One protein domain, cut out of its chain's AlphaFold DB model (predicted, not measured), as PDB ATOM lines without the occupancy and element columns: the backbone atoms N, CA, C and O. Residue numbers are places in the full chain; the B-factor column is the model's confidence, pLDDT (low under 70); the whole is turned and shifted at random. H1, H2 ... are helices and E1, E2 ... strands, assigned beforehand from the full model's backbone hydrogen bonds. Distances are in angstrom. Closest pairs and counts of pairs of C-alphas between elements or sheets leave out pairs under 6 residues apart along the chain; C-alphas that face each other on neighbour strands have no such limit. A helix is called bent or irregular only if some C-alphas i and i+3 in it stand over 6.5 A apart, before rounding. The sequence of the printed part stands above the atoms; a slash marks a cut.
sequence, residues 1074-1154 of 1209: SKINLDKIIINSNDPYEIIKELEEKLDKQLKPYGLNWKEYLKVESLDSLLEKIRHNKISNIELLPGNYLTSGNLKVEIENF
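AT A GLANCE: This is residues 1074 to 1154 of the 1209 residues of an uncharacterized protein of Mycoplasma hyopneumoniae (UniProt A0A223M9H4). A three-stranded sheet forms a wall, with long H1 and shorter H3 packed over one face and no named helix over the other. Compact, with a radius of gyration of the C-alphas of 11.9 A, the 81 printed residues span 33 by 23 by 19 A. Mixed in class, they run E1 H1 H2 H3 E2 E3; the mixed sheet's order is E1 E3 E2.

HOW THE PARTS SIT: Start at E3, residues 1147 to 1153. E1, residues 1081 to 1083, is its parallel neighbour: N 1081 and O 1150, 2.9 A, are within hydrogen-bond range. E2, residues 1131 to 1138, forms an antiparallel hairpin with it: N 1134 and O 1149, 2.9 A. On the same face, H1, residues 1088 to 1106, and H3, residues 1119 to 1128, touch about perpendicular at 77 degrees, H1 with residues 1088 to 1092 alone; the closest C-alphas are Pro 1088 and Leu 1123, 6.4 A. H2, residues 1110 to 1113, only grazes the sheet. Every O i to N i+4 pair is within range in H3, 13 of 15 in H1; H2 is too short.

IN THESE COORDINATES: Find C-alpha 1081 at (-13.563, 3.251, -30.590), beginning E1. H1, 27.3 A, is only just irregular: C-alphas 1102 and 1105 are 6.8 A apart. E3 ends at C-alpha 1153 (-9.533, 7.645, -36.272).

THE WHOLE: The farthest C-alphas, Tyr 1141 and Phe 1154, are 34.5 A apart. The printed part has no cut, and no printed residue is under 70.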
ATOM      1  N   SER A1074     -14.951 -13.863 -29.077       91.94
ATOM      2  CA  SER A1074     -15.797 -13.623 -30.259       91.94
ATOM      3  C   SER A1074     -17.267 -13.338 -29.927       91.94
ATOM      4  O   SER A1074     -18.009 -12.880 -30.794       91.94
ATOM      5  N   LYS A1075     -17.692 -13.599 -28.685       91.88
ATOM      6  CA  LYS A1075     -19.036 -13.271 -28.189       91.88
ATOM      7  C   LYS A1075     -19.129 -11.864 -27.595       91.88
ATOM      8  O   LYS A1075     -20.229 -11.413 -27.282       91.88
ATOM      9  N   ILE A1076     -17.994 -11.190 -27.409       92.00
ATOM     10  CA  ILE A1076     -17.938  -9.844 -26.849       92.00
ATOM     11  C   ILE A1076     -18.156  -8.847 -27.984       92.00
ATOM     12  O   ILE A1076     -17.335  -8.734 -28.892       92.00
ATOM     13  N   ASN A1077     -19.258  -8.103 -27.906       89.06
ATOM     14  CA  ASN A1077     -19.525  -6.984 -28.802       89.06
ATOM     15  C   ASN A1077     -19.084  -5.689 -28.124       89.06
ATOM     16  O   ASN A1077     -19.571  -5.358 -27.041       89.06
ATOM     17  N   LEU A1078     -18.162  -4.981 -28.770       91.94
ATOM     18  CA  LEU A1078     -17.662  -3.686 -28.324       91.94
ATOM     19  C   LEU A1078     -18.258  -2.564 -29.170       91.94
ATOM     20  O   LEU A1078     -18.469  -2.723 -30.376       91.94
ATOM     21  N   ASP A1079     -18.472  -1.419 -28.537       92.31
ATOM     22  CA  ASP A1079     -18.798  -0.188 -29.238       92.31
ATOM     23  C   ASP A1079     -17.565   0.326 -29.989       92.31
ATOM     24  O   ASP A1079     -16.417   0.156 -29.557       92.31
ATOM     25  N   LYS A1080     -17.817   1.014 -31.106       92.25
ATOM     26  CA  LYS A1080     -16.781   1.641 -31.928       92.25
ATOM     27  C   LYS A1080     -15.874   2.550 -31.089       92.25
ATOM     28  O   LYS A1080     -16.351   3.408 -30.343       92.25
ATOM     29  N   ILE A1081     -14.562   2.418 -31.268       94.06
ATOM     30  CA  ILE A1081     -13.563   3.251 -30.590       94.06
ATOM     31  C   ILE A1081     -13.204   4.442 -31.469       94.06
ATOM     32  O   ILE A1081     -12.734   4.274 -32.586       94.06
ATOM     33  N   ILE A1082     -13.398   5.652 -30.948       92.19
ATOM     34  CA  ILE A1082     -13.078   6.895 -31.657       92.19
ATOM     35  C   ILE A1082     -11.730   7.421 -31.168       92.19
ATOM     36  O   ILE A1082     -11.593   7.608 -29.965       92.19
ATOM     37  N   ILE A1083     -10.775   7.701 -32.055       92.69
ATOM     38  CA  ILE A1083      -9.434   8.250 -31.748       92.69
ATOM     39  C   ILE A1083      -9.224   9.538 -32.550       92.69
ATOM     40  O   ILE A1083      -9.815   9.701 -33.618       92.69
ATOM     41  N   ASN A1084      -8.412  10.475 -32.055       90.75
ATOM     42  CA  ASN A1084      -8.085  11.704 -32.785       90.75
ATOM     43  C   ASN A1084      -6.587  12.035 -32.710       90.75
ATOM     44  O   ASN A1084      -6.194  13.063 -32.163       90.75
ATOM     45  N   SER A1085      -5.752  11.144 -33.247       89.25
ATOM     46  CA  SER A1085      -4.298  11.318 -33.281       89.25
ATOM     47  C   SER A1085      -3.676  10.577 -34.469       89.25
ATOM     48  O   SER A1085      -4.204   9.558 -34.919       89.25
ATOM     49  N   ASN A1086      -2.541  11.080 -34.964       89.31
ATOM     50  CA  ASN A1086      -1.661  10.359 -35.893       89.31
ATOM     51  C   ASN A1086      -0.358   9.883 -35.223       89.31
ATOM     52  O   ASN A1086       0.460   9.213 -35.859       89.31
ATOM     53  N   ASP A1087      -0.130  10.261 -33.963       91.44
ATOM     54  CA  ASP A1087       1.058   9.855 -33.222       91.44
ATOM     55  C   ASP A1087       0.902   8.399 -32.747       91.44
ATOM     56  O   ASP A1087      -0.065   8.096 -32.042       91.44
ATOM     57  N   PRO A1088       1.816   7.478 -33.117       90.50
ATOM     58  CA  PRO A1088       1.709   6.071 -32.744       90.50
ATOM     59  C   PRO A1088       1.567   5.832 -31.239       90.50
ATOM     60  O   PRO A1088       0.814   4.947 -30.839       90.50
ATOM     61  N   TYR A1089       2.267   6.609 -30.408       90.88
ATOM     62  CA  TYR A1089       2.227   6.436 -28.959       90.88
ATOM     63  C   TYR A1089       0.865   6.841 -28.384       90.88
ATOM     64  O   TYR A1089       0.242   6.051 -27.668       90.88
ATOM     65  N   GLU A1090       0.355   8.018 -28.758       91.06
ATOM     66  CA  GLU A1090      -0.980   8.463 -28.336       91.06
ATOM     67  C   GLU A1090      -2.099   7.540 -28.852       91.06
ATOM     68  O   GLU A1090      -3.045   7.262 -28.116       91.06
ATOM     69  N   ILE A1091      -1.978   6.981 -30.065       91.62
ATOM     70  CA  ILE A1091      -2.949   6.002 -30.593       91.62
ATOM     71  C   ILE A1091      -3.013   4.748 -29.713       91.62
ATOM     72  O   ILE A1091      -4.112   4.309 -29.375       91.62
ATOM     73  N   ILE A1092      -1.866   4.163 -29.347       91.56
ATOM     74  CA  ILE A1092      -1.834   2.961 -28.493       91.56
ATOM     75  C   ILE A1092      -2.392   3.263 -27.108       91.56
ATOM     76  O   ILE A1092      -3.190   2.484 -26.592       91.56
ATOM     77  N   LYS A1093      -2.014   4.404 -26.529       92.88
ATOM     78  CA  LYS A1093      -2.493   4.820 -25.213       92.88
ATOM     79  C   LYS A1093      -4.014   5.003 -25.197       92.88
ATOM     80  O   LYS A1093      -4.684   4.443 -24.333       92.88
ATOM     81  N   GLU A1094      -4.570   5.729 -26.169       92.50
ATOM     82  CA  GLU A1094      -6.023   5.910 -26.279       92.50
ATOM     83  C   GLU A1094      -6.758   4.591 -26.535       92.50
ATOM     84  O   GLU A1094      -7.869   4.394 -26.034       92.50
ATOM     85  N   LEU A1095      -6.154   3.694 -27.319       91.69
ATOM     86  CA  LEU A1095      -6.696   2.365 -27.565       91.69
ATOM     87  C   LEU A1095      -6.800   1.544 -26.293       91.69
ATOM     88  O   LEU A1095      -7.862   0.991 -26.018       91.69
ATOM     89  N   GLU A1096      -5.704   1.478 -25.542       91.88
ATOM     90  CA  GLU A1096      -5.621   0.744 -24.287       91.88
ATOM     91  C   GLU A1096      -6.682   1.255 -23.305       91.88
ATOM     92  O   GLU A1096      -7.527   0.484 -22.853       91.88
ATOM     93  N   GLU A1097      -6.731   2.570 -23.065       93.50
ATOM     94  CA  GLU A1097      -7.688   3.180 -22.134       93.50
ATOM     95  C   GLU A1097      -9.153   2.901 -22.523       93.50
ATOM     96  O   GLU A1097      -9.993   2.588 -21.667       93.50
ATOM     97  N   LYS A1098      -9.487   3.014 -23.817       93.62
ATOM     98  CA  LYS A1098     -10.863   2.834 -24.311       93.62
ATOM     99  C   LYS A1098     -11.271   1.365 -24.358       93.62
ATOM    100  O   LYS A1098     -12.417   1.063 -24.016       93.62
ATOM    101  N   LEU A1099     -10.363   0.465 -24.734       93.06
ATOM    102  CA  LEU A1099     -10.615  -0.977 -24.710       93.06
ATOM    103  C   LEU A1099     -10.781  -1.473 -23.281       93.06
ATOM    104  O   LEU A1099     -11.781  -2.124 -22.988       93.06
ATOM    105  N   ASP A1100      -9.895  -1.089 -22.366       93.06
ATOM    106  CA  ASP A1100      -9.964  -1.513 -20.967       93.06
ATOM    107  C   ASP A1100     -11.268  -1.079 -20.300       93.06
ATOM    108  O   ASP A1100     -11.891  -1.853 -19.565       93.06
ATOM    109  N   LYS A1101     -11.751   0.131 -20.607       93.69
ATOM    110  CA  LYS A1101     -13.044   0.612 -20.108       93.69
ATOM    111  C   LYS A1101     -14.204  -0.284 -20.550       93.69
ATOM    112  O   LYS A1101     -15.082  -0.569 -19.732       93.69
ATOM    113  N   GLN A1102     -14.220  -0.708 -21.814       94.31
ATOM    114  CA  GLN A1102     -15.286  -1.555 -22.357       94.31
ATOM    115  C   GLN A1102     -15.130  -3.040 -21.992       94.31
ATOM    116  O   GLN A1102     -16.124  -3.757 -21.915       94.31
ATOM    117  N   LEU A1103     -13.906  -3.502 -21.725       92.19
ATOM    118  CA  LEU A1103     -13.598  -4.882 -21.339       92.19
ATOM    119  C   LEU A1103     -13.808  -5.148 -19.838       92.19
ATOM    120  O   LEU A1103     -14.110  -6.279 -19.441       92.19
ATOM    121  N   LYS A1104     -13.757  -4.104 -19.001       90.69
ATOM    122  CA  LYS A1104     -13.957  -4.179 -17.544       90.69
ATOM    123  C   LYS A1104     -15.217  -4.949 -17.092       90.69
ATOM    124  O   LYS A1104     -15.097  -5.728 -16.143       90.69
ATOM    125  N   PRO A1105     -16.413  -4.805 -17.708       90.19
ATOM    126  CA  PRO A1105     -17.606  -5.572 -17.327       90.19
ATOM    127  C   PRO A1105     -17.424  -7.090 -17.452       90.19
ATOM    128  O   PRO A1105     -17.974  -7.833 -16.631       90.19
ATOM    129  N   TYR A1106     -16.614  -7.519 -18.423       89.69
ATOM    130  CA  TYR A1106     -16.275  -8.913 -18.715       89.69
ATOM    131  C   TYR A1106     -15.116  -9.442 -17.854       89.69
ATOM    132  O   TYR A1106     -14.806 -10.629 -17.909       89.69
ATOM    133  N   GLY A1107     -14.506  -8.589 -17.022       86.19
ATOM    134  CA  GLY A1107     -13.339  -8.947 -16.212       86.19
ATOM    135  C   GLY A1107     -12.036  -9.023 -17.011       86.19
ATOM    136  O   GLY A1107     -11.093  -9.654 -16.552       86.19
ATOM    137  N   LEU A1108     -11.989  -8.391 -18.187       90.62
ATOM    138  CA  LEU A1108     -10.855  -8.412 -19.111       90.62
ATOM    139  C   LEU A1108     -10.186  -7.031 -19.192       90.62
ATOM    140  O   LEU A1108     -10.803  -6.009 -18.888       90.62
ATOM    141  N   ASN A1109      -8.938  -7.008 -19.653       90.06
ATOM    142  CA  ASN A1109      -8.224  -5.818 -20.116       90.06
ATOM    143  C   ASN A1109      -7.258  -6.209 -21.243       90.06
ATOM    144  O   ASN A1109      -6.975  -7.393 -21.454       90.06
ATOM    145  N   TRP A1110      -6.773  -5.208 -21.966       88.31
ATOM    146  CA  TRP A1110      -5.873  -5.349 -23.096       88.31
ATOM    147  C   TRP A1110      -4.568  -6.035 -22.704       88.31
ATOM    148  O   TRP A1110      -4.231  -7.067 -23.279       88.31
ATOM    149  N   LYS A1111      -3.847  -5.486 -21.719       86.12
ATOM    150  CA  LYS A1111      -2.474  -5.907 -21.397       86.12
ATOM    151  C   LYS A1111      -2.376  -7.345 -20.892       86.12
ATOM    152  O   LYS A1111      -1.384  -8.012 -21.157       86.12
ATOM    153  N   GLU A1112      -3.380  -7.817 -20.162       87.44
ATOM    154  CA  GLU A1112      -3.329  -9.120 -19.495       87.44
ATOM    155  C   GLU A1112      -3.942 -10.255 -20.330       87.44
ATOM    156  O   GLU A1112      -3.537 -11.408 -20.166       87.44
ATOM    157  N   TYR A1113      -4.899  -9.957 -21.221       88.88
ATOM    158  CA  TYR A1113      -5.708 -10.981 -21.903       88.88
ATOM    159  C   TYR A1113      -5.719 -10.904 -23.426       88.88
ATOM    160  O   TYR A1113      -6.245 -11.826 -24.053       88.88
ATOM    161  N   LEU A1114      -5.172  -9.851 -24.036       89.69
ATOM    162  CA  LEU A1114      -5.203  -9.651 -25.483       89.69
ATOM    163  C   LEU A1114      -3.796  -9.457 -26.042       89.69
ATOM    164  O   LEU A1114      -2.892  -8.958 -25.377       89.69
ATOM    165  N   LYS A1115      -3.613  -9.843 -27.302       88.94
ATOM    166  CA  LYS A1115      -2.408  -9.547 -28.076       88.94
ATOM    167  C   LYS A1115      -2.752  -9.221 -29.520       88.94
ATOM    168  O   LYS A1115      -3.814  -9.579 -30.029       88.94
ATOM    169  N   VAL A1116      -1.816  -8.567 -30.190       87.12
ATOM    170  CA  VAL A1116      -1.922  -8.184 -31.600       87.12
ATOM    171  C   VAL A1116      -0.901  -8.959 -32.418       87.12
ATOM    172  O   VAL A1116       0.192  -9.243 -31.937       87.12
ATOM    173  N   GLU A1117      -1.256  -9.320 -33.650       81.88
ATOM    174  CA  GLU A1117      -0.370 -10.079 -34.545       81.88
ATOM    175  C   GLU A1117       0.884  -9.276 -34.930       81.88
ATOM    176  O   GLU A1117       1.986  -9.813 -34.982       81.88
ATOM    177  N   SER A1118       0.725  -7.968 -35.149       87.50
ATOM    178  CA  SER A1118       1.817  -7.022 -35.375       87.50
ATOM    179  C   SER A1118       1.381  -5.630 -34.931       87.50
ATOM    180  O   SER A1118       0.382  -5.101 -35.426       87.50
ATOM    181  N   LEU A1119       2.138  -5.034 -34.006       86.19
ATOM    182  CA  LEU A1119       1.887  -3.671 -33.537       86.19
ATOM    183  C   LEU A1119       2.076  -2.654 -34.671       86.19
ATOM    184  O   LEU A1119       1.249  -1.761 -34.830       86.19
ATOM    185  N   ASP A1120       3.099  -2.839 -35.507       87.19
ATOM    186  CA  ASP A1120       3.369  -1.969 -36.657       87.19
ATOM    187  C   ASP A1120       2.239  -2.033 -37.689       87.19
ATOM    188  O   ASP A1120       1.750  -0.998 -38.137       87.19
ATOM    189  N   SER A1121       1.756  -3.237 -38.019       87.00
ATOM    190  CA  SER A1121       0.640  -3.401 -38.961       87.00
ATOM    191  C   SER A1121      -0.663  -2.810 -38.420       87.00
ATOM    192  O   SER A1121      -1.434  -2.203 -39.167       87.00
ATOM    193  N   LEU A1122      -0.913  -2.969 -37.118       90.25
ATOM    194  CA  LEU A1122      -2.051  -2.363 -36.434       90.25
ATOM    195  C   LEU A1122      -1.993  -0.834 -36.528       90.25
ATOM    196  O   LEU A1122      -2.963  -0.198 -36.945       90.25
ATOM    197  N   LEU A1123      -0.847  -0.258 -36.166       90.94
ATOM    198  CA  LEU A1123      -0.608   1.179 -36.194       90.94
ATOM    199  C   LEU A1123      -0.718   1.740 -37.607       90.94
ATOM    200  O   LEU A1123      -1.386   2.753 -37.802       90.94
ATOM    201  N   GLU A1124      -0.130   1.078 -38.604       88.94
ATOM    202  CA  GLU A1124      -0.268   1.488 -40.002       88.94
ATOM    203  C   GLU A1124      -1.731   1.520 -40.444       88.94
ATOM    204  O   GLU A1124      -2.151   2.500 -41.065       88.94
ATOM    205  N   LYS A1125      -2.528   0.500 -40.095       89.00
ATOM    206  CA  LYS A1125      -3.956   0.465 -40.440       89.00
ATOM    207  C   LYS A1125      -4.713   1.642 -39.827       89.00
ATOM    208  O   LYS A1125      -5.453   2.306 -40.548       89.00
ATOM    209  N   ILE A1126      -4.504   1.929 -38.543       91.81
ATOM    210  CA  ILE A1126      -5.236   2.984 -37.820       91.81
ATOM    211  C   ILE A1126      -4.801   4.386 -38.255       91.81
ATOM    212  O   ILE A1126      -5.623   5.298 -38.341       91.81
ATOM    213  N   ARG A1127      -3.508   4.578 -38.527       93.00
ATOM    214  CA  ARG A1127      -2.954   5.880 -38.920       93.00
ATOM    215  C   ARG A1127      -3.387   6.307 -40.312       93.00
ATOM    216  O   ARG A1127      -3.561   7.498 -40.534       93.00
ATOM    217  N   HIS A1128      -3.604   5.358 -41.221       90.12
ATOM    218  CA  HIS A1128      -3.891   5.669 -42.624       90.12
ATOM    219  C   HIS A1128      -5.343   5.448 -43.051       90.12
ATOM    220  O   HIS A1128      -5.711   5.841 -44.159       90.12
ATOM    221  N   ASN A1129      -6.187   4.859 -42.200       88.75
ATOM    222  CA  ASN A1129      -7.600   4.653 -42.503       88.75
ATOM    223  C   ASN A1129      -8.485   5.370 -41.493       88.75
ATOM    224  O   ASN A1129      -8.309   5.230 -40.285       88.75
ATOM    225  N   LYS A1130      -9.518   6.050 -42.003       87.44
ATOM    226  CA  LYS A1130     -10.555   6.639 -41.155       87.44
ATOM    227  C   LYS A1130     -11.260   5.579 -40.310       87.44
ATOM    228  O   LYS A1130     -11.537   5.845 -39.154       87.44
ATOM    229  N   ILE A1131     -11.556   4.406 -40.877       90.50
ATOM    230  CA  ILE A1131     -12.191   3.274 -40.183       90.50
ATOM    231  C   ILE A1131     -11.317   2.032 -40.363       90.50
ATOM    232  O   ILE A1131     -10.958   1.691 -41.490       90.50
ATOM    233  N   SER A1132     -11.000   1.353 -39.263       91.75
ATOM    234  CA  SER A1132     -10.194   0.131 -39.222       91.75
ATOM    235  C   SER A1132     -10.910  -0.963 -38.437       91.75
ATOM    236  O   SER A1132     -11.201  -0.788 -37.258       91.75
ATOM    237  N   ASN A1133     -11.139  -2.114 -39.072       90.94
ATOM    238  CA  ASN A1133     -11.597  -3.322 -38.388       90.94
ATOM    239  C   ASN A1133     -10.390  -4.121 -37.910       90.94
ATOM    240  O   ASN A1133      -9.552  -4.527 -38.722       90.94
ATOM    241  N   ILE A1134     -10.298  -4.331 -36.602       90.06
ATOM    242  CA  ILE A1134      -9.159  -4.981 -35.965       90.06
ATOM    243  C   ILE A1134      -9.619  -6.234 -35.244       90.06
ATOM    244  O   ILE A1134     -10.641  -6.245 -34.560       90.06
ATOM    245  N   GLU A1135      -8.829  -7.289 -35.413       90.69
ATOM    246  CA  GLU A1135      -8.974  -8.532 -34.672       90.69
ATOM    247  C   GLU A1135      -7.856  -8.617 -33.631       90.69
ATOM    248  O   GLU A1135      -6.673  -8.557 -33.970       90.69
ATOM    249  N   LEU A1136      -8.241  -8.733 -32.363       91.19
ATOM    250  CA  LEU A1136      -7.338  -8.933 -31.236       91.19
ATOM    251  C   LEU A1136      -7.384 -10.407 -30.842       91.19
ATOM    252  O   LEU A1136      -8.457 -11.001 -30.695       91.19
ATOM    253  N   LEU A1137      -6.205 -11.000 -30.704       91.75
ATOM    254  CA  LEU A1137      -6.031 -12.411 -30.391       91.75
ATOM    255  C   LEU A1137      -6.009 -12.612 -28.867       91.75
ATOM    256  O   LEU A1137      -5.604 -11.698 -28.144       91.75
ATOM    257  N   PRO A1138      -6.351 -13.810 -28.365       90.38
ATOM    258  CA  PRO A1138      -6.110 -14.175 -26.973       90.38
ATOM    259  C   PRO A1138      -4.632 -14.012 -26.597       90.38
ATOM    260  O   PRO A1138      -3.738 -14.537 -27.274       90.38
ATOM    261  N   GLY A1139      -4.374 -13.294 -25.507       86.50
ATOM    262  CA  GLY A1139      -3.045 -13.131 -24.916       86.50
ATOM    263  C   GLY A1139      -2.534 -14.420 -24.269       86.50
ATOM    264  O   GLY A1139      -1.346 -14.714 -24.349       86.50
ATOM    265  N   ASN A1140      -3.444 -15.222 -23.713       89.31
ATOM    266  CA  ASN A1140      -3.187 -16.490 -23.029       89.31
ATOM    267  C   ASN A1140      -4.332 -17.492 -23.306       89.31
ATOM    268  O   ASN A1140      -5.305 -17.154 -23.981       89.31
ATOM    269  N   TYR A1141      -4.223 -18.724 -22.805       89.50
ATOM    270  CA  TYR A1141      -5.195 -19.802 -23.037       89.50
ATOM    271  C   TYR A1141      -6.396 -19.804 -22.074       89.50
ATOM    272  O   TYR A1141      -7.242 -20.694 -22.183       89.50
ATOM    273  N   LEU A1142      -6.521 -18.815 -21.174       88.19
ATOM    274  CA  LEU A1142      -7.738 -18.630 -20.367       88.19
ATOM    275  C   LEU A1142      -8.908 -18.094 -21.208       88.19
ATOM    276  O   LEU A1142     -10.071 -18.242 -20.827       88.19
ATOM    277  N   THR A1143      -8.615 -17.482 -22.359       88.56
ATOM    278  CA  THR A1143      -9.608 -16.992 -23.320       88.56
ATOM    279  C   THR A1143      -9.445 -17.659 -24.692       88.56
ATOM    280  O   THR A1143      -8.433 -18.281 -25.010       88.56
ATOM    281  N   SER A1144     -10.487 -17.594 -25.520       88.75
ATOM    282  CA  SER A1144     -10.585 -18.249 -26.829       88.75
ATOM    283  C   SER A1144     -11.331 -17.372 -27.840       88.75
ATOM    284  O   SER A1144     -12.059 -16.465 -27.452       88.75
ATOM    285  N   GLY A1145     -11.174 -17.642 -29.141       89.88
ATOM    286  CA  GLY A1145     -11.749 -16.810 -30.209       89.88
ATOM    287  C   GLY A1145     -11.048 -15.452 -30.365       89.88
ATOM    288  O   GLY A1145     -10.182 -15.107 -29.572       89.88
ATOM    289  N   ASN A1146     -11.416 -14.679 -31.389       92.69
ATOM    290  CA  ASN A1146     -10.837 -13.352 -31.643       92.69
ATOM    291  C   ASN A1146     -11.835 -12.262 -31.244       92.69
ATOM    292  O   ASN A1146     -13.014 -12.353 -31.597       92.69
ATOM    293  N   LEU A1147     -11.357 -11.220 -30.568       93.62
ATOM    294  CA  LEU A1147     -12.144 -10.026 -30.272       93.62
ATOM    295  C   LEU A1147     -12.114  -9.093 -31.484       93.62
ATOM    296  O   LEU A1147     -11.038  -8.735 -31.962       93.62
ATOM    297  N   LYS A1148     -13.283  -8.686 -31.977       92.81
ATOM    298  CA  LYS A1148     -13.397  -7.755 -33.105       92.81
ATOM    299  C   LYS A1148     -13.762  -6.370 -32.600       92.81
ATOM    300  O   LYS A1148     -14.721  -6.226 -31.848       92.81
ATOM    301  N   VAL A1149     -13.018  -5.362 -33.039       92.44
ATOM    302  CA  VAL A1149     -13.290  -3.962 -32.713       92.44
ATOM    303  C   VAL A1149     -13.154  -3.089 -33.954       92.44
ATOM    304  O   VAL A1149     -12.213  -3.232 -34.736       92.44
ATOM    305  N   GLU A1150     -14.110  -2.184 -34.134       94.56
ATOM    306  CA  GLU A1150     -14.035  -1.134 -35.144       94.56
ATOM    307  C   GLU A1150     -13.443   0.128 -34.510       94.56
ATOM    308  O   GLU A1150     -13.916   0.602 -33.472       94.56
ATOM    309  N   ILE A1151     -12.408   0.678 -35.139       93.25
ATOM    310  CA  ILE A1151     -11.760   1.922 -34.728       93.25
ATOM    311  C   ILE A1151     -12.014   2.982 -35.788       93.25
ATOM    312  O   ILE A1151     -11.715   2.760 -36.959       93.25
ATOM    313  N   GLU A1152     -12.497   4.148 -35.377       94.19
ATOM    314  CA  GLU A1152     -12.584   5.336 -36.217       94.19
ATOM    315  C   GLU A1152     -11.577   6.388 -35.749       94.19
ATOM    316  O   GLU A1152     -11.692   6.931 -34.652       94.19
ATOM    317  N   ASN A1153     -10.566   6.662 -36.571       92.44
ATOM    318  CA  ASN A1153      -9.533   7.645 -36.272       92.44
ATOM    319  C   ASN A1153      -9.791   8.931 -37.066       92.44
ATOM    320  O   ASN A1153      -9.734   8.924 -38.292       92.44
ATOM    321  N   PHE A1154     -10.060  10.042 -36.380       89.56
ATOM    322  CA  PHE A1154     -10.225  11.372 -36.980       89.56
ATOM    323  C   PHE A1154      -8.898  12.106 -37.194       89.56
ATOM    324  O   PHE A1154      -8.847  13.026 -38.008       89.56
TER     325      PHE A1154